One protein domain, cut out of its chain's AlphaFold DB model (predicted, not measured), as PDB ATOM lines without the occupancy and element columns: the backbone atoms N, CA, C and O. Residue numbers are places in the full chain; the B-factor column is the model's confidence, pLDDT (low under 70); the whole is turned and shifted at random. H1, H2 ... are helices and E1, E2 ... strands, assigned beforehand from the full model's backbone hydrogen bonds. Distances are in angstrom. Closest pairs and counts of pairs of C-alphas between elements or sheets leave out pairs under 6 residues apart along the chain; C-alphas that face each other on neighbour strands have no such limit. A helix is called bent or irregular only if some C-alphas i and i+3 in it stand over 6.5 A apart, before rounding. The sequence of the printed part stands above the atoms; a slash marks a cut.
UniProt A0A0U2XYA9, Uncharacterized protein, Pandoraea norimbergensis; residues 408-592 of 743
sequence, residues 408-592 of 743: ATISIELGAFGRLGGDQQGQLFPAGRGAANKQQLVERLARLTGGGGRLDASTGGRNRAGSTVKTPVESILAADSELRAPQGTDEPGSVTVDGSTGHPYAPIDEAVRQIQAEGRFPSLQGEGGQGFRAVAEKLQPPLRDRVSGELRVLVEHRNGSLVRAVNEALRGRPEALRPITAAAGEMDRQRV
ATOM      1  N   ALA A 408      19.903  -4.204 -28.591       93.06
ATOM      2  CA  ALA A 408      21.030  -4.998 -28.115       93.06
ATOM      3  C   ALA A 408      20.782  -6.480 -28.377       93.06
ATOM      4  O   ALA A 408      19.702  -6.985 -28.085       93.06
ATOM      5  N   THR A 409      21.777  -7.191 -28.890       93.25
ATOM      6  CA  THR A 409      21.711  -8.630 -29.134       93.25
ATOM      7  C   THR A 409      22.562  -9.391 -28.135       93.25
ATOM      8  O   THR A 409      23.701  -9.007 -27.876       93.25
ATOM      9  N   ILE A 410      22.045 -10.503 -27.627       94.00
ATOM     10  CA  ILE A 410      22.774 -11.449 -26.783       94.00
ATOM     11  C   ILE A 410      22.599 -12.867 -27.330       94.00
ATOM     12  O   ILE A 410      21.505 -13.257 -27.737       94.00
ATOM     13  N   SER A 411      23.680 -13.639 -27.354       93.19
ATOM     14  CA  SER A 411      23.643 -15.059 -27.706       93.19
ATOM     15  C   SER A 411      23.175 -15.892 -26.509       93.19
ATOM     16  O   SER A 411      23.726 -15.733 -25.417       93.19
ATOM     17  N   ILE A 412      22.246 -16.826 -26.697       93.44
ATOM     18  CA  ILE A 412      21.915 -17.841 -25.683       93.44
ATOM     19  C   ILE A 412      22.214 -19.239 -26.218       93.44
ATOM     20  O   ILE A 412      21.792 -19.583 -27.317       93.44
ATOM     21  N   GLU A 413      22.960 -20.035 -25.453       94.56
ATOM     22  CA  GLU A 413      23.230 -21.440 -25.779       94.56
ATOM     23  C   GLU A 413      22.011 -22.279 -25.377       94.56
ATOM     24  O   GLU A 413      21.543 -22.184 -24.239       94.56
ATOM     25  N   LEU A 414      21.455 -23.042 -26.321       92.69
ATOM     26  CA  LEU A 414      20.148 -23.684 -26.177       92.69
ATOM     27  C   LEU A 414      20.072 -24.664 -24.992       92.69
ATOM     28  O   LEU A 414      19.077 -24.680 -24.262       92.69
ATOM     29  N   GLY A 415      21.105 -25.477 -24.788       91.62
ATOM     30  CA  GLY A 415      21.198 -26.474 -23.727       91.62
ATOM     31  C   GLY A 415      21.423 -25.860 -22.344       91.62
ATOM     32  O   GLY A 415      20.668 -26.138 -21.408       91.62
ATOM     33  N   ALA A 416      22.441 -25.014 -22.196       93.38
ATOM     34  CA  ALA A 416      22.815 -24.390 -20.930       93.38
ATOM     35  C   ALA A 416      21.773 -23.383 -20.439       93.38
ATOM     36  O   ALA A 416      21.570 -23.273 -19.229       93.38
ATOM     37  N   PHE A 417      21.060 -22.695 -21.339       95.38
ATOM     38  CA  PHE A 417      19.976 -21.789 -20.955       95.38
ATOM     39  C   PHE A 417      18.901 -22.506 -20.124       95.38
ATOM     40  O   PHE A 417      18.422 -21.964 -19.126       95.38
ATOM     41  N   GLY A 418      18.568 -23.753 -20.478       92.19
ATOM     42  CA  GLY A 418      17.593 -24.570 -19.749       92.19
ATOM     43  C   GLY A 418      18.001 -24.924 -18.313       92.19
ATOM     44  O   GLY A 418      17.144 -25.240 -17.493       92.19
ATOM     45  N   ARG A 419      19.298 -24.831 -17.989       93.12
ATOM     46  CA  ARG A 419      19.860 -25.137 -16.660       93.12
ATOM     47  C   ARG A 419      19.911 -23.925 -15.728       93.12
ATOM     48  O   ARG A 419      20.223 -24.071 -14.549       93.12
ATOM     49  N   LEU A 420      19.633 -22.732 -16.250       94.69
ATOM     50  CA  LEU A 420      19.611 -21.497 -15.475       94.69
ATOM     51  C   LEU A 420      18.378 -21.408 -14.571       94.69
ATOM     52  O   LEU A 420      17.298 -21.896 -14.903       94.69
ATOM     53  N   GLY A 421      18.506 -20.679 -13.460       93.25
ATOM     54  CA  GLY A 421      17.347 -20.288 -12.660       93.25
ATOM     55  C   GLY A 421      16.409 -19.362 -13.446       93.25
ATOM     56  O   GLY A 421      16.852 -18.564 -14.273       93.25
ATOM     57  N   GLY A 422      15.102 -19.411 -13.164       92.69
ATOM     58  CA  GLY A 422      14.096 -18.653 -13.924       92.69
ATOM     59  C   GLY A 422      14.329 -17.134 -13.959       92.69
ATOM     60  O   GLY A 422      14.015 -16.489 -14.959       92.69
ATOM     61  N   ASP A 423      14.919 -16.555 -12.912       92.56
ATOM     62  CA  ASP A 423      15.277 -15.132 -12.908       92.56
ATOM     63  C   ASP A 423      16.465 -14.836 -13.831       92.56
ATOM     64  O   ASP A 423      16.441 -13.834 -14.540       92.56
ATOM     65  N   GLN A 424      17.465 -15.723 -13.897       94.88
ATOM     66  CA  GLN A 424      18.606 -15.602 -14.814       94.88
ATOM     67  C   GLN A 424      18.160 -15.752 -16.271       94.88
ATOM     68  O   GLN A 424      18.536 -14.936 -17.110       94.88
ATOM     69  N   GLN A 425      17.291 -16.728 -16.557       94.62
ATOM     70  CA  GLN A 425      16.641 -16.856 -17.865       94.62
ATOM     71  C   GLN A 425      15.903 -15.567 -18.230       94.62
ATOM     72  O   GLN A 425      16.055 -15.061 -19.338       94.62
ATOM     73  N   GLY A 426      15.170 -14.990 -17.272       91.69
ATOM     74  CA  GLY A 426      14.464 -13.724 -17.445       91.69
ATOM     75  C   GLY A 426      15.368 -12.528 -17.759       91.69
ATOM     76  O   GLY A 426      14.932 -11.626 -18.465       91.69
ATOM     77  N   GLN A 427      16.617 -12.512 -17.278       92.44
ATOM     78  CA  GLN A 427      17.581 -11.453 -17.608       92.44
ATOM     79  C   GLN A 427      18.106 -11.560 -19.044       92.44
ATOM     80  O   GLN A 427      18.324 -10.535 -19.686       92.44
ATOM     81  N   LEU A 428      18.333 -12.782 -19.538       93.69
ATOM     82  CA  LEU A 428      18.918 -13.021 -20.862       93.69
ATOM     83  C   LEU A 428      17.854 -13.033 -21.964       93.69
ATOM     84  O   LEU A 428      18.049 -12.443 -23.026       93.69
ATOM     85  N   PHE A 429      16.718 -13.680 -21.700       92.56
ATOM     86  CA  PHE A 429      15.590 -13.772 -22.616       92.56
ATOM     87  C   PHE A 429      14.265 -13.979 -21.850       92.56
ATOM     88  O   PHE A 429      13.876 -15.118 -21.571       92.56
ATOM     89  N   PRO A 430      13.529 -12.891 -21.532       88.88
ATOM     90  CA  PRO A 430      12.282 -12.948 -20.765       88.88
ATOM     91  C   PRO A 430      11.257 -13.958 -21.287       88.88
ATOM     92  O   PRO A 430      10.659 -14.694 -20.503       88.88
ATOM     93  N   ALA A 431      11.075 -14.026 -22.608       86.81
ATOM     94  CA  ALA A 431      10.103 -14.919 -23.233       86.81
ATOM     95  C   ALA A 431      10.531 -16.403 -23.222       86.81
ATOM     96  O   ALA A 431       9.685 -17.294 -23.309       86.81
ATOM     97  N   GLY A 432      11.827 -16.677 -23.041       89.31
ATOM     98  CA  GLY A 432      12.367 -18.027 -22.861       89.31
ATOM     99  C   GLY A 432      12.242 -18.564 -21.433       89.31
ATOM    100  O   GLY A 432      12.477 -19.751 -21.212       89.31
ATOM    101  N   ARG A 433      11.863 -17.726 -20.457       91.69
ATOM    102  CA  ARG A 433      11.778 -18.107 -19.038       91.69
ATOM    103  C   ARG A 433      10.923 -19.360 -18.826       91.69
ATOM    104  O   ARG A 433       9.793 -19.462 -19.304       91.69
ATOM    105  N   GLY A 434      11.450 -20.284 -18.027       91.12
ATOM    106  CA  GLY A 434      10.823 -21.558 -17.691       91.12
ATOM    107  C   GLY A 434      11.025 -22.648 -18.744       91.12
ATOM    108  O   GLY A 434      10.266 -23.615 -18.745       91.12
ATOM    109  N   ALA A 435      11.968 -22.493 -19.677       92.94
ATOM    110  CA  ALA A 435      12.474 -23.612 -20.469       92.94
ATOM    111  C   ALA A 435      13.432 -24.446 -19.609       92.94
ATOM    112  O   ALA A 435      14.343 -23.881 -19.010       92.94
ATOM    113  N   ALA A 436      13.248 -25.764 -19.543       92.50
ATOM    114  CA  ALA A 436      14.134 -26.654 -18.783       92.50
ATOM    115  C   ALA A 436      15.217 -27.324 -19.650       92.50
ATOM    116  O   ALA A 436      16.155 -27.920 -19.127       92.50
ATOM    117  N   ASN A 437      15.087 -27.274 -20.977       92.12
ATOM    118  CA  ASN A 437      16.009 -27.897 -21.929       92.12
ATOM    119  C   ASN A 437      15.903 -27.240 -23.320       92.12
ATOM    120  O   ASN A 437      15.006 -26.420 -23.549       92.12
ATOM    121  N   LYS A 438      16.800 -27.628 -24.243       92.81
ATOM    122  CA  LYS A 438      16.852 -27.073 -25.607       92.81
ATOM    123  C   LYS A 438      15.543 -27.250 -26.383       92.81
ATOM    124  O   LYS A 438      15.052 -26.282 -26.958       92.81
ATOM    125  N   GLN A 439      14.909 -28.423 -26.306       94.31
ATOM    126  CA  GLN A 439      13.636 -28.694 -26.984       94.31
ATOM    127  C   GLN A 439      12.509 -27.762 -26.500       94.31
ATOM    128  O   GLN A 439      11.829 -27.129 -27.304       94.31
ATOM    129  N   GLN A 440      12.353 -27.594 -25.183       93.25
ATOM    130  CA  GLN A 440      11.341 -26.697 -24.613       93.25
ATOM    131  C   GLN A 440      11.600 -25.222 -24.937       93.25
ATOM    132  O   GLN A 440      10.652 -24.437 -25.032       93.25
ATOM    133  N   LEU A 441      12.866 -24.818 -25.079       92.12
ATOM    134  CA  LEU A 441      13.204 -23.469 -25.523       92.12
ATOM    135  C   LEU A 441      12.768 -23.257 -26.978       92.12
ATOM    136  O   LEU A 441      12.112 -22.259 -27.262       92.12
ATOM    137  N   VAL A 442      13.035 -24.216 -27.869       91.81
ATOM    138  CA  VAL A 442      12.604 -24.174 -29.279       91.81
ATOM    139  C   VAL A 442      11.076 -24.140 -29.404       91.81
ATOM    140  O   VAL A 442      10.535 -23.305 -30.125       91.81
ATOM    141  N   GLU A 443      10.353 -24.945 -28.625       89.56
ATOM    142  CA  GLU A 443       8.884 -24.897 -28.560       89.56
ATOM    143  C   GLU A 443       8.351 -23.541 -28.074       89.56
ATOM    144  O   GLU A 443       7.292 -23.073 -28.503       89.56
ATOM    145  N   ARG A 444       9.051 -22.886 -27.142       87.75
ATOM    146  CA  ARG A 444       8.703 -21.524 -26.712       87.75
ATOM    147  C   ARG A 444       8.962 -20.513 -27.819       87.75
ATOM    148  O   ARG A 444       8.079 -19.698 -28.061       87.75
ATOM    149  N   LEU A 445      10.108 -20.585 -28.499       86.88
ATOM    150  CA  LEU A 445      10.425 -19.721 -29.640       86.88
ATOM    151  C   LEU A 445       9.354 -19.834 -30.729       86.88
ATOM    152  O   LEU A 445       8.817 -18.820 -31.164       86.88
ATOM    153  N   ALA A 446       8.952 -21.056 -31.076       84.50
ATOM    154  CA  ALA A 446       7.889 -21.294 -32.041       84.50
ATOM    155  C   ALA A 446       6.541 -20.699 -31.605       84.50
ATOM    156  O   ALA A 446       5.874 -20.031 -32.396       84.50
ATOM    157  N   ARG A 447       6.159 -20.843 -30.328       80.38
ATOM    158  CA  ARG A 447       4.928 -20.235 -29.787       80.38
ATOM    159  C   ARG A 447       4.927 -18.710 -29.798       80.38
ATOM    160  O   ARG A 447       3.854 -18.124 -29.856       80.38
ATOM    161  N   LEU A 448       6.089 -18.055 -29.765       75.38
ATOM    162  CA  LEU A 448       6.155 -16.598 -29.943       75.38
ATOM    163  C   LEU A 448       5.759 -16.164 -31.359       75.38
ATOM    164  O   LEU A 448       5.499 -14.984 -31.562       75.38
ATOM    165  N   THR A 449       5.703 -17.104 -32.306       70.88
ATOM    166  CA  THR A 449       5.424 -16.865 -33.731       70.88
ATOM    167  C   THR A 449       4.134 -17.533 -34.233       70.88
ATOM    168  O   THR A 449       3.749 -17.323 -35.381       70.88
ATOM    169  N   GLY A 450       3.453 -18.341 -33.406       60.53
ATOM    170  CA  GLY A 450       2.252 -19.100 -33.782       60.53
ATOM    171  C   GLY A 450       0.973 -18.606 -33.090       60.53
ATOM    172  O   GLY A 450       0.939 -18.528 -31.867       60.53
ATOM    173  N   GLY A 451      -0.078 -18.322 -33.877       47.75
ATOM    174  CA  GLY A 451      -1.483 -18.191 -33.443       47.75
ATOM    175  C   GLY A 451      -1.872 -16.958 -32.600       47.75
ATOM    176  O   GLY A 451      -1.428 -16.776 -31.470       47.75
ATOM    177  N   GLY A 452      -2.807 -16.132 -33.102       49.50
ATOM    178  CA  GLY A 452      -3.565 -15.161 -32.283       49.50
ATOM    179  C   GLY A 452      -3.077 -13.701 -32.244       49.50
ATOM    180  O   GLY A 452      -3.435 -12.967 -31.323       49.50
ATOM    181  N   GLY A 453      -2.285 -13.236 -33.216       46.94
ATOM    182  CA  GLY A 453      -1.974 -11.799 -33.363       46.94
ATOM    183  C   GLY A 453      -0.966 -11.230 -32.355       46.94
ATOM    184  O   GLY A 453      -0.920 -10.015 -32.124       46.94
ATOM    185  N   ARG A 454      -0.131 -12.080 -31.753       53.88
ATOM    186  CA  ARG A 454       1.005 -11.646 -30.940       53.88
ATOM    187  C   ARG A 454       2.290 -11.756 -31.762       53.88
ATOM    188  O   ARG A 454       2.902 -12.804 -31.791       53.88
ATOM    189  N   LEU A 455       2.698 -10.607 -32.310       55.75
ATOM    190  CA  LEU A 455       4.059 -10.278 -32.767       55.75
ATOM    191  C   LEU A 455       4.456 -10.876 -34.137       55.75
ATOM    192  O   LEU A 455       5.008 -11.963 -34.220       55.75
ATOM    193  N   ASP A 456       4.207 -10.123 -35.213       67.06
ATOM    194  CA  ASP A 456       4.806 -10.346 -36.538       67.06
ATOM    195  C   ASP A 456       6.171  -9.626 -36.656       67.06
ATOM    196  O   ASP A 456       6.554  -8.850 -35.774       67.06
ATOM    197  N   ALA A 457       6.928  -9.878 -37.733       71.31
ATOM    198  CA  ALA A 457       8.240  -9.253 -37.957       71.31
ATOM    199  C   ALA A 457       8.174  -7.732 -38.196       71.31
ATOM    200  O   ALA A 457       9.214  -7.066 -38.187       71.31
ATOM    201  N   SER A 458       6.976  -7.156 -38.337       75.31
ATOM    202  CA  SER A 458       6.792  -5.716 -38.470       75.31
ATOM    203  C   SER A 458       7.432  -4.962 -37.305       75.31
ATOM    204  O   SER A 458       7.529  -5.448 -36.172       75.31
ATOM    205  N   THR A 459       7.831  -3.713 -37.539       73.25
ATOM    206  CA  THR A 459       8.379  -2.849 -36.482       73.25
ATOM    207  C   THR A 459       7.427  -2.727 -35.286       73.25
ATOM    208  O   THR A 459       7.860  -2.761 -34.132       73.25
ATOM    209  N   GLY A 460       6.115  -2.658 -35.540       74.56
ATOM    210  CA  GLY A 460       5.092  -2.616 -34.495       74.56
ATOM    211  C   GLY A 460       4.945  -3.934 -33.726       74.56
ATOM    212  O   GLY A 460       4.703  -3.914 -32.517       74.56
ATOM    213  N   GLY A 461       5.092  -5.079 -34.396       76.12
ATOM    214  CA  GLY A 461       5.164  -6.399 -33.773       76.12
ATOM    215  C   GLY A 461       6.383  -6.508 -32.866       76.12
ATOM    216  O   GLY A 461       6.233  -6.610 -31.649       76.12
ATOM    217  N   ARG A 462       7.583  -6.340 -33.420       79.62
ATOM    218  CA  ARG A 462       8.859  -6.402 -32.689       79.62
ATOM    219  C   ARG A 462       8.907  -5.500 -31.453       79.62
ATOM    220  O   ARG A 462       9.285  -5.939 -30.369       79.62
ATOM    221  N   ASN A 463       8.454  -4.251 -31.568       76.69
ATOM    222  CA  ASN A 463       8.496  -3.301 -30.451       76.69
ATOM    223  C   ASN A 463       7.551  -3.686 -29.303       76.69
ATOM    224  O   ASN A 463       7.871  -3.441 -28.138       76.69
ATOM    225  N   ARG A 464       6.406  -4.311 -29.611       77.56
ATOM    226  CA  ARG A 464       5.486  -4.844 -28.592       77.56
ATOM    227  C   ARG A 464       6.071  -6.054 -27.863       77.56
ATOM    228  O   ARG A 464       5.736  -6.252 -26.700       77.56
ATOM    229  N   ALA A 465       6.923  -6.839 -28.525       77.38
ATOM    230  CA  ALA A 465       7.570  -8.013 -27.940       77.38
ATOM    231  C   ALA A 465       8.586  -7.630 -26.858       77.38
ATOM    232  O   ALA A 465       8.775  -8.355 -25.884       77.38
ATOM    233  N   GLY A 466       9.263  -6.495 -27.053       82.19
ATOM    234  CA  GLY A 466      10.372  -6.024 -26.225       82.19
ATOM    235  C   GLY A 466      11.677  -6.781 -26.467       82.19
ATOM    236  O   GLY A 466      12.703  -6.148 -26.716       82.19
ATOM    237  N   SER A 467      11.625  -8.114 -26.478       86.31
ATOM    238  CA  SER A 467      12.717  -9.000 -26.894       86.31
ATOM    239  C   SER A 467      12.241 -10.018 -27.930       86.31
ATOM    240  O   SER A 467      11.172 -10.607 -27.760       86.31
ATOM    241  N   THR A 468      13.044 -10.254 -28.959       84.94
ATOM    242  CA  THR A 468      12.745 -11.096 -30.121       84.94
ATOM    243  C   THR A 468      13.927 -12.009 -30.446       84.94
ATOM    244  O   THR A 468      15.015 -11.867 -29.893       84.94
ATOM    245  N   VAL A 469      13.719 -12.983 -31.332       87.69
ATOM    246  CA  VAL A 469      14.783 -13.860 -31.837       87.69
ATOM    247  C   VAL A 469      15.112 -13.471 -33.276       87.69
ATOM    248  O   VAL A 469      14.193 -13.272 -34.072       87.69
ATOM    249  N   LYS A 470      16.406 -13.351 -33.601       89.38
ATOM    250  CA  LYS A 470      16.886 -13.151 -34.983       89.38
ATOM    251  C   LYS A 470      17.134 -14.478 -35.706       89.38
ATOM    252  O   LYS A 470      17.160 -14.504 -36.928       89.38
ATOM    253  N   THR A 471      17.295 -15.574 -34.967       91.19
ATOM    254  CA  THR A 471      17.485 -16.919 -35.521       91.19
ATOM    255  C   THR A 471      16.145 -17.637 -35.744       91.19
ATOM    256  O   THR A 471      15.432 -17.858 -34.762       91.19
ATOM    257  N   PRO A 472      15.792 -18.021 -36.989       90.50
ATOM    258  CA  PRO A 472      14.581 -18.792 -37.272       90.50
ATOM    259  C   PRO A 472      14.556 -20.157 -36.596       90.50
ATOM    260  O   PRO A 472      15.586 -20.831 -36.519       90.50
ATOM    261  N   VAL A 473      13.368 -20.605 -36.182       91.44
ATOM    262  CA  VAL A 473      13.175 -21.971 -35.665       91.44
ATOM    263  C   VAL A 473      13.584 -23.010 -36.712       91.44
ATOM    264  O   VAL A 473      14.275 -23.969 -36.383       91.44
ATOM    265  N   GLU A 474      13.237 -22.783 -37.976       92.50
ATOM    266  CA  GLU A 474      13.589 -23.637 -39.113       92.50
ATOM    267  C   GLU A 474      15.110 -23.778 -39.257       92.50
ATOM    268  O   GLU A 474      15.618 -24.875 -39.462       92.50
ATOM    269  N   SER A 475      15.861 -22.686 -39.080       93.56
ATOM    270  CA  SER A 475      17.329 -22.708 -39.145       93.56
ATOM    271  C   SER A 475      17.960 -23.463 -37.975       93.56
ATOM    272  O   SER A 475      18.990 -24.106 -38.155       93.56
ATOM    273  N   ILE A 476      17.353 -23.409 -36.786       94.31
ATOM    274  CA  ILE A 476      17.809 -24.185 -35.621       94.31
ATOM    275  C   ILE A 476      17.604 -25.681 -35.881       94.31
ATOM    276  O   ILE A 476      18.530 -26.462 -35.691       94.31
ATOM    277  N   LEU A 477      16.416 -26.070 -36.353       94.00
ATOM    278  CA  LEU A 477      16.082 -27.464 -36.662       94.00
ATOM    279  C   LEU A 477      16.913 -28.016 -37.829       94.00
ATOM    280  O   LEU A 477      17.325 -29.171 -37.798       94.00
ATOM    281  N   ALA A 478      17.206 -27.192 -38.837       93.44
ATOM    282  CA  ALA A 478      18.081 -27.578 -39.941       93.44
ATOM    283  C   ALA A 478      19.529 -27.829 -39.495       93.44
ATOM    284  O   ALA A 478      20.208 -28.662 -40.098       93.44
ATOM    285  N   ALA A 479      19.989 -27.119 -38.459       92.75
ATOM    286  CA  ALA A 479      21.357 -27.178 -37.953       92.75
ATOM    287  C   ALA A 479      21.580 -28.215 -36.832       92.75
ATOM    288  O   ALA A 479      22.723 -28.613 -36.615       92.75
ATOM    289  N   ASP A 480      20.534 -28.647 -36.122       91.94
ATOM    290  CA  ASP A 480      20.615 -29.655 -35.054       91.94
ATOM    291  C   ASP A 480      19.560 -30.754 -35.258       91.94
ATOM    292  O   ASP A 480      18.376 -30.586 -34.960       91.94
ATOM    293  N   SER A 481      20.027 -31.915 -35.727       87.31
ATOM    294  CA  SER A 481      19.202 -33.095 -36.001       87.31
ATOM    295  C   SER A 481      18.623 -33.773 -34.753       87.31
ATOM    296  O   SER A 481      17.789 -34.668 -34.881       87.31
ATOM    297  N   GLU A 482      19.077 -33.416 -33.548       90.06
ATOM    298  CA  GLU A 482      18.539 -33.971 -32.300       90.06
ATOM    299  C   GLU A 482      17.220 -33.305 -31.883       90.06
ATOM    300  O   GLU A 482      16.470 -33.856 -31.068       90.06
ATOM    301  N   LEU A 483      16.931 -32.118 -32.422       92.81
ATOM    302  CA  LEU A 483      15.715 -31.372 -32.128       92.81
ATOM    303  C   LEU A 483      14.541 -31.860 -32.973       92.81
ATOM    304  O   LEU A 483      14.678 -32.277 -34.120       92.81
ATOM    305  N   ARG A 484      13.343 -31.773 -32.393       91.56
ATOM    306  CA  ARG A 484      12.090 -32.112 -33.073       91.56
ATOM    307  C   ARG A 484      11.302 -30.851 -33.387       91.56
ATOM    308  O   ARG A 484      11.257 -29.930 -32.568       91.56
ATOM    309  N   ALA A 485      10.625 -30.857 -34.533       87.38
ATOM    310  CA  ALA A 485       9.641 -29.842 -34.881       87.38
ATOM    311  C   ALA A 485       8.599 -29.675 -33.750       87.38
ATOM    312  O   ALA A 485       8.048 -30.676 -33.272       87.38
ATOM    313  N   PRO A 486       8.337 -28.443 -33.270       85.44
ATOM    314  CA  PRO A 486       7.300 -28.197 -32.273       85.44
ATOM    315  C   PRO A 486       5.900 -28.566 -32.786       85.44
ATOM    316  O   PRO A 486       5.602 -28.456 -33.967       85.44
ATOM    317  N   GLN A 487       4.997 -28.974 -31.896       78.94
ATOM    318  CA  GLN A 487       3.615 -29.275 -32.291       78.94
ATOM    319  C   GLN A 487       2.828 -27.993 -32.613       78.94
ATOM    320  O   GLN A 487       3.009 -26.968 -31.954       78.94
ATOM    321  N   GLY A 488       1.921 -28.062 -33.593       68.88
ATOM    322  CA  GLY A 488       1.049 -26.940 -33.977       68.88
ATOM    323  C   GLY A 488       1.733 -25.859 -34.823       68.88
ATOM    324  O   GLY A 488       1.112 -24.850 -35.140       68.88
ATOM    325  N   THR A 489       2.995 -26.054 -35.221       69.06
ATOM    326  CA  THR A 489       3.710 -25.145 -36.137       69.06
ATOM    327  C   THR A 489       3.465 -25.437 -37.611       69.06
ATOM    328  O   THR A 489       3.988 -24.718 -38.458       69.06
ATOM    329  N   ASP A 490       2.662 -26.446 -37.926       67.88
ATOM    330  CA  ASP A 490       2.207 -26.721 -39.293       67.88
ATOM    331  C   ASP A 490       0.915 -25.966 -39.630       67.88
ATOM    332  O   ASP A 490       0.407 -26.056 -40.747       67.88
ATOM    333  N   GLU A 491       0.363 -25.205 -38.674       66.44
ATOM    334  CA  GLU A 491      -0.786 -24.350 -38.943       66.44
ATOM    335  C   GLU A 491      -0.415 -23.249 -39.951       66.44
ATOM    336  O   GLU A 491       0.621 -22.581 -39.788       66.44
ATOM    337  N   PRO A 492      -1.265 -23.019 -40.973       67.50
ATOM    338  CA  PRO A 492      -1.038 -21.974 -41.953       67.50
ATOM    339  C   PRO A 492      -0.988 -20.615 -41.257       67.50
ATOM    340  O   PRO A 492      -1.847 -20.254 -40.453       67.50
ATOM    341  N   GLY A 493       0.034 -19.843 -41.593       75.62
ATOM    342  CA  GLY A 493       0.230 -18.498 -41.082       75.62
ATOM    343  C   GLY A 493       1.155 -17.725 -41.999       75.62
ATOM    344  O   GLY A 493       1.652 -18.256 -42.991       75.62
ATOM    345  N   SER A 494       1.382 -16.466 -41.668       78.06
ATOM    346  CA  SER A 494       2.297 -15.618 -42.412       78.06
ATOM    347  C   SER A 494       3.041 -14.674 -41.486       78.06
ATOM    348  O   SER A 494       2.629 -14.411 -40.351       78.06
ATOM    349  N   VAL A 495       4.148 -14.158 -42.001       79.38
ATOM    350  CA  VAL A 495       4.872 -13.041 -41.415       79.38
ATOM    351  C   VAL A 495       4.613 -11.787 -42.242       79.38
ATOM    352  O   VAL A 495       4.654 -11.828 -43.471       79.38
ATOM    353  N   THR A 496       4.355 -10.672 -41.565       76.38
ATOM    354  CA  THR A 496       4.232  -9.356 -42.199       76.38
ATOM    355  C   THR A 496       5.501  -8.557 -41.928       76.38
ATOM    356  O   THR A 496       5.843  -8.349 -40.761       76.38
ATOM    357  N   VAL A 497       6.194  -8.112 -42.978       68.25
ATOM    358  CA  VAL A 497       7.500  -7.428 -42.861       68.25
ATOM    359  C   VAL A 497       7.327  -5.906 -42.772       68.25
ATOM    360  O   VAL A 497       7.819  -5.266 -41.847       68.25
ATOM    361  N   ASP A 498       6.505  -5.343 -43.654       65.06
ATOM    362  CA  ASP A 498       6.281  -3.900 -43.861       65.06
ATOM    363  C   ASP A 498       4.907  -3.404 -43.350       65.06
ATOM    364  O   ASP A 498       4.571  -2.223 -43.442       65.06
ATOM    365  N   GLY A 499       4.100  -4.305 -42.788       64.25
ATOM    366  CA  GLY A 499       2.719  -4.045 -42.371       64.25
ATOM    367  C   GLY A 499       1.654  -4.289 -43.450       64.25
ATOM    368  O   GLY A 499       0.470  -4.175 -43.135       64.25
ATOM    369  N   SER A 500       2.039  -4.653 -44.677       64.38
ATOM    370  CA  SER A 500       1.128  -4.889 -45.812       64.38
ATOM    371  C   SER A 500       1.353  -6.214 -46.541       64.38
ATOM    372  O   SER A 500       0.391  -6.828 -46.997       64.38
ATOM    373  N   THR A 501       2.598  -6.664 -46.639       70.62
ATOM    374  CA  THR A 501       3.020  -7.819 -47.425       70.62
ATOM    375  C   THR A 501       3.183  -9.016 -46.497       70.62
ATOM    376  O   THR A 501       4.051  -9.030 -45.623       70.62
ATOM    377  N   GLY A 502       2.302 -10.007 -46.656       76.88
ATOM    378  CA  GLY A 502       2.336 -11.256 -45.902       76.88
ATOM    379  C   GLY A 502       3.073 -12.348 -46.670       76.88
ATOM    380  O   GLY A 502       2.666 -12.688 -47.778       76.88
ATOM    381  N   HIS A 503       4.098 -12.942 -46.061       83.94
ATOM    382  CA  HIS A 503       4.791 -14.111 -46.602       83.94
ATOM    383  C   HIS A 503       4.339 -15.367 -45.851       83.94
ATOM    384  O   HIS A 503       4.498 -15.416 -44.626       83.94
ATOM    385  N   PRO A 504       3.731 -16.356 -46.529       85.06
ATOM    386  CA  PRO A 504       3.221 -17.551 -45.871       85.06
ATOM    387  C   PRO A 504       4.363 -18.415 -45.326       85.06
ATOM    388  O   PRO A 504       5.409 -18.554 -45.959       85.06
ATOM    389  N   TYR A 505       4.152 -19.012 -44.155       83.88
ATOM    390  CA  TYR A 505       5.034 -20.055 -43.637       83.88
ATOM    391  C   TYR A 505       4.855 -21.324 -44.475       83.88
ATOM    392  O   TYR A 505       3.724 -21.784 -44.662       83.88
ATOM    393  N   ALA A 506       5.958 -21.905 -44.945       81.88
ATOM    394  CA  ALA A 506       5.950 -23.291 -45.400       81.88
ATOM    395  C   ALA A 506       5.807 -24.232 -44.184       81.88
ATOM    396  O   ALA A 506       6.161 -23.839 -43.064       81.88
ATOM    397  N   PRO A 507       5.311 -25.472 -44.366       85.56
ATOM    398  CA  PRO A 507       5.426 -26.510 -43.347       85.56
ATOM    399  C   PRO A 507       6.864 -26.595 -42.829       85.56
ATOM    400  O   PRO A 507       7.816 -26.500 -43.608       85.56
ATOM    401  N   ILE A 508       7.041 -26.774 -41.521       87.44
ATOM    402  CA  ILE A 508       8.364 -26.615 -40.902       87.44
ATOM    403  C   ILE A 508       9.381 -27.622 -41.459       87.44
ATOM    404  O   ILE A 508      10.517 -27.258 -41.750       87.44
ATOM    405  N   ASP A 509       8.943 -28.854 -41.721       88.56
ATOM    406  CA  ASP A 509       9.759 -29.904 -42.336       88.56
ATOM    407  C   ASP A 509      10.122 -29.592 -43.796       88.56
ATOM    408  O   ASP A 509      11.170 -30.004 -44.292       88.56
ATOM    409  N   GLU A 510       9.258 -28.873 -44.517       88.88
ATOM    410  CA  GLU A 510       9.552 -28.408 -45.872       88.88
ATOM    411  C   GLU A 510      10.625 -27.321 -45.846       88.88
ATOM    412  O   GLU A 510      11.640 -27.469 -46.523       88.88
ATOM    413  N   ALA A 511      10.459 -26.306 -44.994       89.19
ATOM    414  CA  ALA A 511      11.438 -25.236 -44.833       89.19
ATOM    415  C   ALA A 511      12.806 -25.767 -44.365       89.19
ATOM    416  O   ALA A 511      13.840 -25.374 -44.900       89.19
ATOM    417  N   VAL A 512      12.828 -26.709 -43.413       91.69
ATOM    418  CA  VAL A 512      14.063 -27.361 -42.946       91.69
ATOM    419  C   VAL A 512      14.757 -28.110 -44.084       91.69
ATOM    420  O   VAL A 512      15.954 -27.912 -44.301       91.69
ATOM    421  N   ARG A 513      14.017 -28.928 -44.849       90.12
ATOM    422  CA  ARG A 513      14.580 -29.649 -46.002       90.12
ATOM    423  C   ARG A 513      15.095 -28.701 -47.072       90.12
ATOM    424  O   ARG A 513      16.129 -28.986 -47.664       90.12
ATOM    425  N   GLN A 514      14.407 -27.591 -47.314       89.19
ATOM    426  CA  GLN A 514      14.849 -26.595 -48.280       89.19
ATOM    427  C   GLN A 514      16.140 -25.908 -47.837       89.19
ATOM    428  O   GLN A 514      17.078 -25.851 -48.623       89.19
ATOM    429  N   ILE A 515      16.241 -25.469 -46.578       90.75
ATOM    430  CA  ILE A 515      17.476 -24.885 -46.023       90.75
ATOM    431  C   ILE A 515      18.650 -25.864 -46.176       90.75
ATOM    432  O   ILE A 515      19.741 -25.477 -46.593       90.75
ATOM    433  N   GLN A 516      18.422 -27.146 -45.878       89.31
ATOM    434  CA  GLN A 516      19.429 -28.200 -46.037       89.31
ATOM    435  C   GLN A 516      19.792 -28.453 -47.505       89.31
ATOM    436  O   GLN A 516      20.970 -28.601 -47.816       89.31
ATOM    437  N   ALA A 517      18.809 -28.472 -48.408       87.75
ATOM    438  CA  ALA A 517      19.027 -28.688 -49.837       87.75
ATOM    439  C   ALA A 517      19.746 -27.508 -50.511       87.75
ATOM    440  O   ALA A 517      20.592 -27.720 -51.376       87.75
ATOM    441  N   GLU A 518      19.439 -26.274 -50.108       85.31
ATOM    442  CA  GLU A 518      20.112 -25.067 -50.597       85.31
ATOM    443  C   GLU A 518      21.505 -24.872 -49.980       85.31
ATOM    444  O   GLU A 518      22.288 -24.061 -50.476       85.31
ATOM    445  N   GLY A 519      21.814 -25.570 -48.881       83.56
ATOM    446  CA  GLY A 519      23.076 -25.419 -48.158       83.56
ATOM    447  C   GLY A 519      23.259 -24.033 -47.530       83.56
ATOM    448  O   GLY A 519      24.366 -23.640 -47.175       83.56
ATOM    449  N   ARG A 520      22.195 -23.233 -47.390       85.81
ATOM    450  CA  ARG A 520      22.298 -21.859 -46.875       85.81
ATOM    451  C   ARG A 520      21.144 -21.471 -45.972       85.81
ATOM    452  O   ARG A 520      20.007 -21.880 -46.182       85.81
ATOM    453  N   PHE A 521      21.452 -20.648 -44.972       88.94
ATOM    454  CA  PHE A 521      20.435 -20.088 -44.092       88.94
ATOM    455  C   PHE A 521      19.767 -18.865 -44.731       88.94
ATOM    456  O   PHE A 521      20.447 -18.085 -45.404       88.94
ATOM    457  N   PRO A 522      18.463 -18.657 -44.486       86.69
ATOM    458  CA  PRO A 522      17.770 -17.466 -44.945       86.69
ATOM    459  C   PRO A 522      18.286 -16.227 -44.213       86.69
ATOM    460  O   PRO A 522      18.665 -16.270 -43.037       86.69
ATOM    461  N   SER A 523      18.272 -15.102 -44.914       81.50
ATOM    462  CA  SER A 523      18.797 -13.820 -44.436       81.50
ATOM    463  C   SER A 523      17.702 -12.782 -44.174       81.50
ATOM    464  O   SER A 523      17.888 -11.878 -43.355       81.50
ATOM    465  N   LEU A 524      16.538 -12.936 -44.811       81.75
ATOM    466  CA  LEU A 524      15.412 -12.007 -44.732       81.75
ATOM    467  C   LEU A 524      14.087 -12.753 -44.573       81.75
ATOM    468  O   LEU A 524      13.892 -13.839 -45.118       81.75
ATOM    469  N   GLN A 525      13.141 -12.126 -43.879       83.56
ATOM    470  CA  GLN A 525      11.742 -12.544 -43.960       83.56
ATOM    471  C   GLN A 525      11.202 -12.300 -45.371       83.56
ATOM    472  O   GLN A 525      11.366 -11.209 -45.911       83.56
ATOM    473  N   GLY A 526      10.550 -13.302 -45.962       78.44
ATOM    474  CA  GLY A 526      10.046 -13.233 -47.334       78.44
ATOM    475  C   GLY A 526      11.048 -13.649 -48.410       78.44
ATOM    476  O   GLY A 526      10.678 -13.679 -49.586       78.44
ATOM    477  N   GLU A 527      12.287 -14.006 -48.042       78.69
ATOM    478  CA  GLU A 527      13.255 -14.583 -48.980       78.69
ATOM    479  C   GLU A 527      12.662 -15.842 -49.637       78.69
ATOM    480  O   GLU A 527      12.069 -16.687 -48.968       78.69
ATOM    481  N   GLY A 528      12.745 -15.938 -50.969       78.31
ATOM    482  CA  GLY A 528      12.130 -17.042 -51.717       78.31
ATOM    483  C   GLY A 528      10.597 -17.092 -51.633       78.31
ATOM    484  O   GLY A 528      10.005 -18.124 -51.932       78.31
ATOM    485  N   GLY A 529       9.942 -16.003 -51.209       80.38
ATOM    486  CA  GLY A 529       8.495 -15.962 -50.980       80.38
ATOM    487  C   GLY A 529       8.053 -16.615 -49.668       80.38
ATOM    488  O   GLY A 529       6.851 -16.779 -49.459       80.38
ATOM    489  N   GLN A 530       8.990 -16.966 -48.783       83.19
ATOM    490  CA  GLN A 530       8.718 -17.723 -47.564       83.19
ATOM    491  C   GLN A 530       8.775 -16.859 -46.311       83.19
ATOM    492  O   GLN A 530       9.688 -16.059 -46.107       83.19
ATOM    493  N   GLY A 531       7.792 -17.048 -45.435       85.69
ATOM    494  CA  GLY A 531       7.894 -16.610 -44.052       85.69
ATOM    495  C   GLY A 531       8.716 -17.604 -43.239       85.69
ATOM    496  O   GLY A 531       8.583 -18.813 -43.425       85.69
ATOM    497  N   PHE A 532       9.497 -17.099 -42.286       86.94
ATOM    498  CA  PHE A 532      10.224 -17.909 -41.310       86.94
ATOM    499  C   PHE A 532       9.775 -17.583 -39.887       86.94
ATOM    500  O   PHE A 532       9.463 -16.430 -39.564       86.94
ATOM    501  N   ARG A 533       9.787 -18.579 -38.996       85.19
ATOM    502  CA  ARG A 533       9.393 -18.428 -37.591       85.19
ATOM    503  C   ARG A 533      10.493 -17.744 -36.782       85.19
ATOM    504  O   ARG A 533      11.191 -18.348 -35.970       85.19
ATOM    505  N   ALA A 534      10.600 -16.438 -36.989       82.81
ATOM    506  CA  ALA A 534      11.366 -15.489 -36.192       82.81
ATOM    507  C   ALA A 534      10.579 -14.179 -36.068       82.81
ATOM    508  O   ALA A 534       9.858 -13.778 -36.978       82.81
ATOM    509  N   VAL A 535      10.759 -13.463 -34.959       78.19
ATOM    510  CA  VAL A 535      10.167 -12.124 -34.766       78.19
ATOM    511  C   VAL A 535      11.219 -11.065 -35.110       78.19
ATOM    512  O   VAL A 535      11.500 -10.152 -34.340       78.19
ATOM    513  N   ALA A 536      11.863 -11.233 -36.258       79.12
ATOM    514  CA  ALA A 536      12.889 -10.344 -36.780       79.12
ATOM    515  C   ALA A 536      12.718 -10.244 -38.289       79.12
ATOM    516  O   ALA A 536      12.446 -11.246 -38.939       79.12
ATOM    517  N   GLU A 537      12.879  -9.042 -38.825       75.00
ATOM    518  CA  GLU A 537      12.940  -8.797 -40.269       75.00
ATOM    519  C   GLU A 537      14.254  -9.319 -40.861       75.00
ATOM    520  O   GLU A 537      14.268  -9.960 -41.910       75.00
ATOM    521  N   LYS A 538      15.346  -9.095 -40.122       80.25
ATOM    522  CA  LYS A 538      16.706  -9.509 -40.462       80.25
ATOM    523  C   LYS A 538      17.015 -10.819 -39.759       80.25
ATOM    524  O   LYS A 538      17.165 -10.843 -38.532       80.25
ATOM    525  N   LEU A 539      17.096 -11.892 -40.533       85.31
ATOM    526  CA  LEU A 539      17.360 -13.224 -40.014       85.31
ATOM    527  C   LEU A 539      18.863 -13.417 -39.829       85.31
ATOM    528  O   LEU A 539      19.684 -12.822 -40.528       85.31
ATOM    529  N   GLN A 540      19.236 -14.210 -38.834       86.56
ATOM    530  CA  GLN A 540      20.620 -14.588 -38.581       86.56
ATOM    531  C   GLN A 540      20.711 -16.101 -38.408       86.56
ATOM    532  O   GLN A 540      19.872 -16.676 -37.712       86.56
ATOM    533  N   PRO A 541      21.742 -16.753 -38.971       88.75
ATOM    534  CA  PRO A 541      21.962 -18.170 -38.727       88.75
ATOM    535  C   PRO A 541      22.209 -18.428 -37.231       88.75
ATOM    536  O   PRO A 541      22.583 -17.505 -36.491       88.75
ATOM    537  N   PRO A 542      22.020 -19.670 -36.757       91.31
ATOM    538  CA  PRO A 542      22.508 -20.049 -35.441       91.31
ATOM    539  C   PRO A 542      24.038 -19.907 -35.380       91.31
ATOM    540  O   PRO A 542      24.735 -19.901 -36.396       91.31
ATOM    541  N   LEU A 543      24.560 -19.787 -34.164       91.81
ATOM    542  CA  LEU A 543      25.992 -19.796 -33.869       91.81
ATOM    543  C   LEU A 543      26.369 -21.139 -33.235       91.81
ATOM    544  O   LEU A 543      25.507 -21.835 -32.702       91.81
ATOM    545  N   ARG A 544      27.657 -21.487 -33.236       89.81
ATOM    546  CA  ARG A 544      28.157 -22.706 -32.578       89.81
ATOM    547  C   ARG A 544      28.988 -22.369 -31.356       89.81
ATOM    548  O   ARG A 544      29.982 -21.654 -31.466       89.81
ATOM    549  N   ASP A 545      28.630 -22.908 -30.198       88.25
ATOM    550  CA  ASP A 545      29.449 -22.802 -28.998       88.25
ATOM    551  C   ASP A 545      30.742 -23.617 -29.180       88.25
ATOM    552  O   ASP A 545      30.705 -24.822 -29.419       88.25
ATOM    553  N   ARG A 546      31.909 -22.970 -29.089       85.06
ATOM    554  CA  ARG A 546      33.212 -23.646 -29.257       85.06
ATOM    555  C   ARG A 546      33.571 -24.582 -28.101       85.06
ATOM    556  O   ARG A 546      34.489 -25.379 -28.252       85.06
ATOM    557  N   VAL A 547      32.925 -24.436 -26.946       84.00
ATOM    558  CA  VAL A 547      33.232 -25.195 -25.730       84.00
ATOM    559  C   VAL A 547      32.370 -26.449 -25.647       84.00
ATOM    560  O   VAL A 547      32.911 -27.528 -25.424       84.00
ATOM    561  N   SER A 548      31.053 -26.327 -25.824       83.31
ATOM    562  CA  SER A 548      30.134 -27.476 -25.782       83.31
ATOM    563  C   SER A 548      29.869 -28.103 -27.151       83.31
ATOM    564  O   SER A 548      29.461 -29.257 -27.213       83.31
ATOM    565  N   GLY A 549      30.087 -27.367 -28.244       85.19
ATOM    566  CA  GLY A 549      29.710 -27.778 -29.597       85.19
ATOM    567  C   GLY A 549      28.239 -27.526 -29.949       85.19
ATOM    568  O   GLY A 549      27.890 -27.703 -31.116       85.19
ATOM    569  N   GLU A 550      27.423 -27.097 -28.980       90.31
ATOM    570  CA  GLU A 550      25.977 -26.854 -29.108       90.31
ATOM    571  C   GLU A 550      25.644 -25.556 -29.855       90.31
ATOM    572  O   GLU A 550      26.484 -24.663 -30.012       90.31
ATOM    573  N   LEU A 551      24.389 -25.428 -30.291       92.88
ATOM    574  CA  LEU A 551      23.908 -24.222 -30.955       92.88
ATOM    575  C   LEU A 551      23.603 -23.088 -29.970       92.88
ATOM    576  O   LEU A 551      23.044 -23.260 -28.885       92.88
ATOM    577  N   ARG A 552      23.903 -21.877 -30.424       93.38
ATOM    578  CA  ARG A 552      23.533 -20.612 -29.800       93.38
ATOM    579  C   ARG A 552      22.587 -19.850 -30.717       93.38
ATOM    580  O   ARG A 552      22.810 -19.781 -31.923       93.38
ATOM    581  N   VAL A 553      21.562 -19.231 -30.144       92.25
ATOM    582  CA  VAL A 553      20.606 -18.386 -30.876       92.25
ATOM    583  C   VAL A 553      20.769 -16.925 -30.490       92.25
ATOM    584  O   VAL A 553      21.092 -16.608 -29.342       92.25
ATOM    585  N   LEU A 554      20.547 -16.028 -31.448       91.81
ATOM    586  CA  LEU A 554      20.647 -14.590 -31.223       91.81
ATOM    587  C   LEU A 554      19.299 -14.012 -30.796       91.81
ATOM    588  O   LEU A 554      18.318 -14.052 -31.542       91.81
ATOM    589  N   VAL A 555      19.278 -13.432 -29.597       92.31
ATOM    590  CA  VAL A 555      18.127 -12.725 -29.032       92.31
ATOM    591  C   VAL A 555      18.374 -11.229 -29.124       92.31
ATOM    592  O   VAL A 555      19.356 -10.726 -28.584       92.31
ATOM    593  N   GLU A 556      17.472 -10.514 -29.777       91.62
ATOM    594  CA  GLU A 556      17.439  -9.058 -29.839       91.62
ATOM    595  C   GLU A 556      16.562  -8.502 -28.716       91.62
ATOM    596  O   GLU A 556      15.478  -8.999 -28.430       91.62
ATOM    597  N   HIS A 557      17.017  -7.430 -28.085       91.25
ATOM    598  CA  HIS A 557      16.274  -6.635 -27.122       91.25
ATOM    599  C   HIS A 557      16.098  -5.248 -27.727       91.25
ATOM    600  O   HIS A 557      17.082  -4.532 -27.906       91.25
ATOM    601  N   ARG A 558      14.857  -4.862 -28.043       83.06
ATOM    602  CA  ARG A 558      14.535  -3.532 -28.597       83.06
ATOM    603  C   ARG A 558      14.159  -2.515 -27.525       83.06
ATOM    604  O   ARG A 558      14.180  -1.312 -27.750       83.06
ATOM    605  N   ASN A 559      13.792  -2.992 -26.342       73.94
ATOM    606  CA  ASN A 559      13.595  -2.174 -25.153       73.94
ATOM    607  C   ASN A 559      13.913  -2.995 -23.889       73.94
ATOM    608  O   ASN A 559      14.299  -4.159 -23.966       73.94
ATOM    609  N   GLY A 560      13.798  -2.380 -22.710       78.12
ATOM    610  CA  GLY A 560      13.936  -3.090 -21.435       78.12
ATOM    611  C   GLY A 560      15.330  -3.030 -20.800       78.12
ATOM    612  O   GLY A 560      16.069  -2.053 -20.951       78.12
ATOM    613  N   SER A 561      15.646  -4.041 -19.983       83.00
ATOM    614  CA  SER A 561      16.792  -4.018 -19.065       83.00
ATOM    615  C   SER A 561      18.140  -4.091 -19.776       83.00
ATOM    616  O   SER A 561      19.030  -3.349 -19.369       83.00
ATOM    617  N   LEU A 562      18.289  -4.902 -20.834       91.62
ATOM    618  CA  LEU A 562      19.567  -5.063 -21.542       91.62
ATOM    619  C   LEU A 562      19.995  -3.777 -22.255       91.62
ATOM    620  O   LEU A 562      21.077  -3.270 -21.978       91.62
ATOM    621  N   VAL A 563      19.136  -3.200 -23.103       92.31
ATOM    622  CA  VAL A 563      19.436  -1.949 -23.831       92.31
ATOM    623  C   VAL A 563      19.792  -0.822 -22.861       92.31
ATOM    624  O   VAL A 563      20.776  -0.101 -23.049       92.31
ATOM    625  N   ARG A 564      19.023  -0.685 -21.772       91.00
ATOM    626  CA  ARG A 564      19.313   0.298 -20.722       91.00
ATOM    627  C   ARG A 564      20.655   0.016 -20.042       91.00
ATOM    628  O   ARG A 564      21.430   0.945 -19.856       91.00
ATOM    629  N   ALA A 565      20.932  -1.236 -19.682       93.00
ATOM    630  CA  ALA A 565      22.164  -1.627 -19.003       93.00
ATOM    631  C   ALA A 565      23.411  -1.413 -19.871       93.00
ATOM    632  O   ALA A 565      24.414  -0.918 -19.363       93.00
ATOM    633  N   VAL A 566      23.339  -1.722 -21.170       95.06
ATOM    634  CA  VAL A 566      24.413  -1.444 -22.136       95.06
ATOM    635  C   VAL A 566      24.686   0.058 -22.198       95.06
ATOM    636  O   VAL A 566      25.826   0.483 -22.034       95.06
ATOM    637  N   ASN A 567      23.645   0.880 -22.356       93.06
ATOM    638  CA  ASN A 567      23.812   2.331 -22.404       93.06
ATOM    639  C   ASN A 567      24.349   2.926 -21.091       93.06
ATOM    640  O   ASN A 567      25.182   3.826 -21.143       93.06
ATOM    641  N   GLU A 568      23.915   2.444 -19.922       92.44
ATOM    642  CA  GLU A 568      24.479   2.880 -18.635       92.44
ATOM    643  C   GLU A 568      25.951   2.460 -18.489       92.44
ATOM    644  O   GLU A 568      26.780   3.283 -18.099       92.44
ATOM    645  N   ALA A 569      26.320   1.240 -18.894       93.81
ATOM    646  CA  ALA A 569      27.713   0.789 -18.889       93.81
ATOM    647  C   ALA A 569      28.603   1.652 -19.805       93.81
ATOM    648  O   ALA A 569      29.667   2.111 -19.387       93.81
ATOM    649  N   LEU A 570      28.120   1.993 -21.006       92.50
ATOM    650  CA  LEU A 570      28.787   2.922 -21.932       92.50
ATOM    651  C   LEU A 570      28.880   4.365 -21.388       92.50
ATOM    652  O   LEU A 570      29.704   5.148 -21.857       92.50
ATOM    653  N   ARG A 571      28.072   4.728 -20.381       91.19
ATOM    654  CA  ARG A 571      28.169   5.993 -19.624       91.19
ATOM    655  C   ARG A 571      29.045   5.885 -18.370       91.19
ATOM    656  O   ARG A 571      29.157   6.860 -17.632       91.19
ATOM    657  N   GLY A 572      29.662   4.730 -18.119       88.44
ATOM    658  CA  GLY A 572      30.515   4.491 -16.951       88.44
ATOM    659  C   GLY A 572      29.764   4.034 -15.699       88.44
ATOM    660  O   GLY A 572      30.313   4.121 -14.606       88.44
ATOM    661  N   ARG A 573      28.524   3.551 -15.843       90.44
ATOM    662  CA  ARG A 573      27.669   3.042 -14.756       90.44
ATOM    663  C   ARG A 573      27.321   1.563 -14.986       90.44
ATOM    664  O   ARG A 573      26.229   1.242 -15.465       90.44
ATOM    665  N   PRO A 574      28.254   0.630 -14.727       90.25
ATOM    666  CA  PRO A 574      28.096  -0.780 -15.081       90.25
ATOM    667  C   PRO A 574      27.142  -1.555 -14.156       90.25
ATOM    668  O   PRO A 574      26.891  -2.735 -14.392       90.25
ATOM    669  N   GLU A 575      26.606  -0.943 -13.095       90.62
ATOM    670  CA  GLU A 575      25.783  -1.595 -12.064       90.62
ATOM    671  C   GLU A 575      24.588  -2.341 -12.663       90.62
ATOM    672  O   GLU A 575      24.326  -3.488 -12.300       90.62
ATOM    673  N   ALA A 576      23.904  -1.715 -13.623       88.00
ATOM    674  CA  ALA A 576      22.746  -2.292 -14.298       88.00
ATOM    675  C   ALA A 576      23.102  -3.511 -15.171       88.00
ATOM    676  O   ALA A 576      22.239  -4.349 -15.428       88.00
ATOM    677  N   LEU A 577      24.361  -3.629 -15.607       91.75
ATOM    678  CA  LEU A 577      24.853  -4.717 -16.455       91.75
ATOM    679  C   LEU A 577      25.310  -5.942 -15.646       91.75
ATOM    680  O   LEU A 577      25.328  -7.056 -16.173       91.75
ATOM    681  N   ARG A 578      25.639  -5.770 -14.358       91.69
ATOM    682  CA  ARG A 578      26.101  -6.853 -13.468       91.69
ATOM    683  C   ARG A 578      25.164  -8.069 -13.408       91.69
ATOM    684  O   ARG A 578      25.674  -9.171 -13.604       91.69
ATOM    685  N   PRO A 579      23.839  -7.943 -13.180       91.75
ATOM    686  CA  PRO A 579      22.962  -9.117 -13.099       91.75
ATOM    687  C   PRO A 579      22.882  -9.892 -14.423       91.75
ATOM    688  O   PRO A 579      22.834 -11.119 -14.414       91.75
ATOM    689  N   ILE A 580      22.934  -9.191 -15.558       94.62
ATOM    690  CA  ILE A 580      22.945  -9.803 -16.894       94.62
ATOM    691  C   ILE A 580      24.273 -10.528 -17.127       94.62
ATOM    692  O   ILE A 580      24.281 -11.682 -17.541       94.62
ATOM    693  N   THR A 581      25.391  -9.880 -16.788       94.44
ATOM    694  CA  THR A 581      26.735 -10.474 -16.885       94.44
ATOM    695  C   THR A 581      26.841 -11.732 -16.021       94.44
ATOM    696  O   THR A 581      27.406 -12.732 -16.452       94.44
ATOM    697  N   ALA A 582      26.256 -11.717 -14.819       92.25
ATOM    698  CA  ALA A 582      26.223 -12.873 -13.930       92.25
ATOM    699  C   ALA A 582      25.384 -14.027 -14.505       92.25
ATOM    700  O   ALA A 582      25.821 -15.174 -14.449       92.25
ATOM    701  N   ALA A 583      24.217 -13.737 -15.090       95.50
ATOM    702  CA  ALA A 583      23.386 -14.746 -15.750       95.50
ATOM    703  C   ALA A 583      24.086 -15.353 -16.980       95.50
ATOM    704  O   ALA A 583      24.116 -16.573 -17.130       95.50
ATOM    705  N   ALA A 584      24.714 -14.520 -17.812       94.69
ATOM    706  CA  ALA A 584      25.499 -14.961 -18.964       94.69
ATOM    707  C   ALA A 584      26.702 -15.817 -18.532       94.69
ATOM    708  O   ALA A 584      26.953 -16.877 -19.096       94.69
ATOM    709  N   GLY A 585      27.405 -15.395 -17.478       93.75
ATOM    710  CA  GLY A 585      28.516 -16.141 -16.894       93.75
ATOM    711  C   GLY A 585      28.098 -17.453 -16.224       93.75
ATOM    712  O   GLY A 585      28.890 -18.388 -16.179       93.75
ATOM    713  N   GLU A 586      26.878 -17.553 -15.687       94.00
ATOM    714  CA  GLU A 586      26.311 -18.827 -15.224       94.00
ATOM    715  C   GLU A 586      26.023 -19.756 -16.403       94.00
ATOM    716  O   GLU A 586      26.447 -20.905 -16.376       94.00
ATOM    717  N   MET A 587      25.393 -19.257 -17.469       94.31
ATOM    718  CA  MET A 587      25.101 -20.053 -18.669       94.31
ATOM    719  C   MET A 587      26.388 -20.627 -19.266       94.31
ATOM    720  O   MET A 587      26.504 -21.824 -19.518       94.31
ATOM    721  N   ASP A 588      27.401 -19.774 -19.376       91.19
ATOM    722  CA  ASP A 588      28.734 -20.126 -19.841       91.19
ATOM    723  C   ASP A 588      29.458 -21.140 -18.928       91.19
ATOM    724  O   ASP A 588      30.351 -21.849 -19.386       91.19
ATOM    725  N   ARG A 589      29.093 -21.250 -17.644       90.25
ATOM    726  CA  ARG A 589      29.612 -22.290 -16.735       90.25
ATOM    727  C   ARG A 589      28.844 -23.604 -16.862       90.25
ATOM    728  O   ARG A 589      29.454 -24.668 -16.805       90.25
ATOM    729  N   GLN A 590      27.532 -23.540 -17.076       87.62
ATOM    730  CA  GLN A 590      26.640 -24.705 -17.154       87.62
ATOM    731  C   GLN A 590      26.826 -25.557 -18.426       87.62
ATOM    732  O   GLN A 590      26.364 -26.702 -18.460       87.62
ATOM    733  N   ARG A 591      27.509 -25.028 -19.454       81.75
ATOM    734  CA  ARG A 591      27.797 -25.725 -20.725       81.75
ATOM    735  C   ARG A 591      28.899 -26.787 -20.633       81.75
ATOM    736  O   ARG A 591      28.985 -27.646 -21.503       81.75
ATOM    737  N   VAL A 592      29.763 -26.725 -19.614       69.81
ATOM    738  CA  VAL A 592      30.841 -27.706 -19.422       69.81
ATOM    739  C   VAL A 592      30.263 -28.905 -18.664       69.81
ATOM    740  O   VAL A 592      29.757 -28.720 -17.552       69.81
TER     741      VAL A 592
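Overview. This is residues 408 to 592 of the 743 residues of an uncharacterized protein of Pandoraea norimbergensis (UniProt A0A0U2XYA9). A small, strongly twisted sheet stands in the middle, its long strand E6 with E1 along one side and the short E2 and E5 at different ends of the other. H8 packs on H7 and H2 at one end of the domain; towards the other end H5 packs on H6, and the small hairpin E3 and E4 lies far out. The 185 printed residues hold eight named helices and six strands, E1 H1 H2 H3 H4 E2 H5 E3 E4 H6 E5 E6 H7 H8, a mixed class with both sheets antiparallel. The whole is compact, radius of gyration of the C-alphas 16.1 A, spanning 45 by 36 by 27 A.

Arrangement. Begin at E1, residues 408 to 413, antiparallel to E6, residues 551 to 557, with N 410 and O 555 2.9 A apart. On the other side of E6, find E2, residues 467 to 469, with N 468 and O 556 at 2.8 A, and E5, residues 543 to 545, in a hairpin with E6, with N 543 and O 552 at 2.8 A. H1, residues 414 to 417, touches H3, residues 438 to 447, at C-alphas 414 and 438, 4.8 A. H2, residues 422 to 428, touches residues 579 to 584 of H8, residues 574 to 590, at C-alphas 424 and 583, 4.9 A. H4, residues 459 to 465, touches no helix. H5, residues 473 to 479, touches H6, residues 508 to 518, at a steep tilt of 46 degrees, the same way, C-alphas 478 and 512 being 5.0 A apart. In the hairpin E3, residues 494 to 496, and E4, residues 502 to 504, N 495 and O 503 are 2.9 A apart. H7, residues 561 to 570, touches H8 at C-alphas 565 and 576, 4.8 A. Every O i to N i+4 pair is within hydrogen-bond range in H2 to H7; H8 has 11 of 13, and H1 is too short for one.

Along the chain. Find C-alpha 408 at (21.030, -4.998, -28.115); E1 runs 16.8 A from there. E6 spans 19.6 A, H6 15.3 A, H3 14.4 A and H7 14.2 A. H8 spans 24.1 A to C-alpha 590 at (26.640, -24.705, -17.154), with a kink of 28 degrees near residue 581; it is only just irregular, C-alphas 576 and 579 being 6.9 A apart.

Size, cuts and confidence. The C-alphas of Glu 510 and Gly 572, the two farthest apart, are 48.6 A apart. The printed part has no cut. The links H3 to H4, H5 to E3 and H6 to E5 are long. Look for pLDDT under 70 at residues 450 to 456, 488 to 492, 497 to 500 and 592.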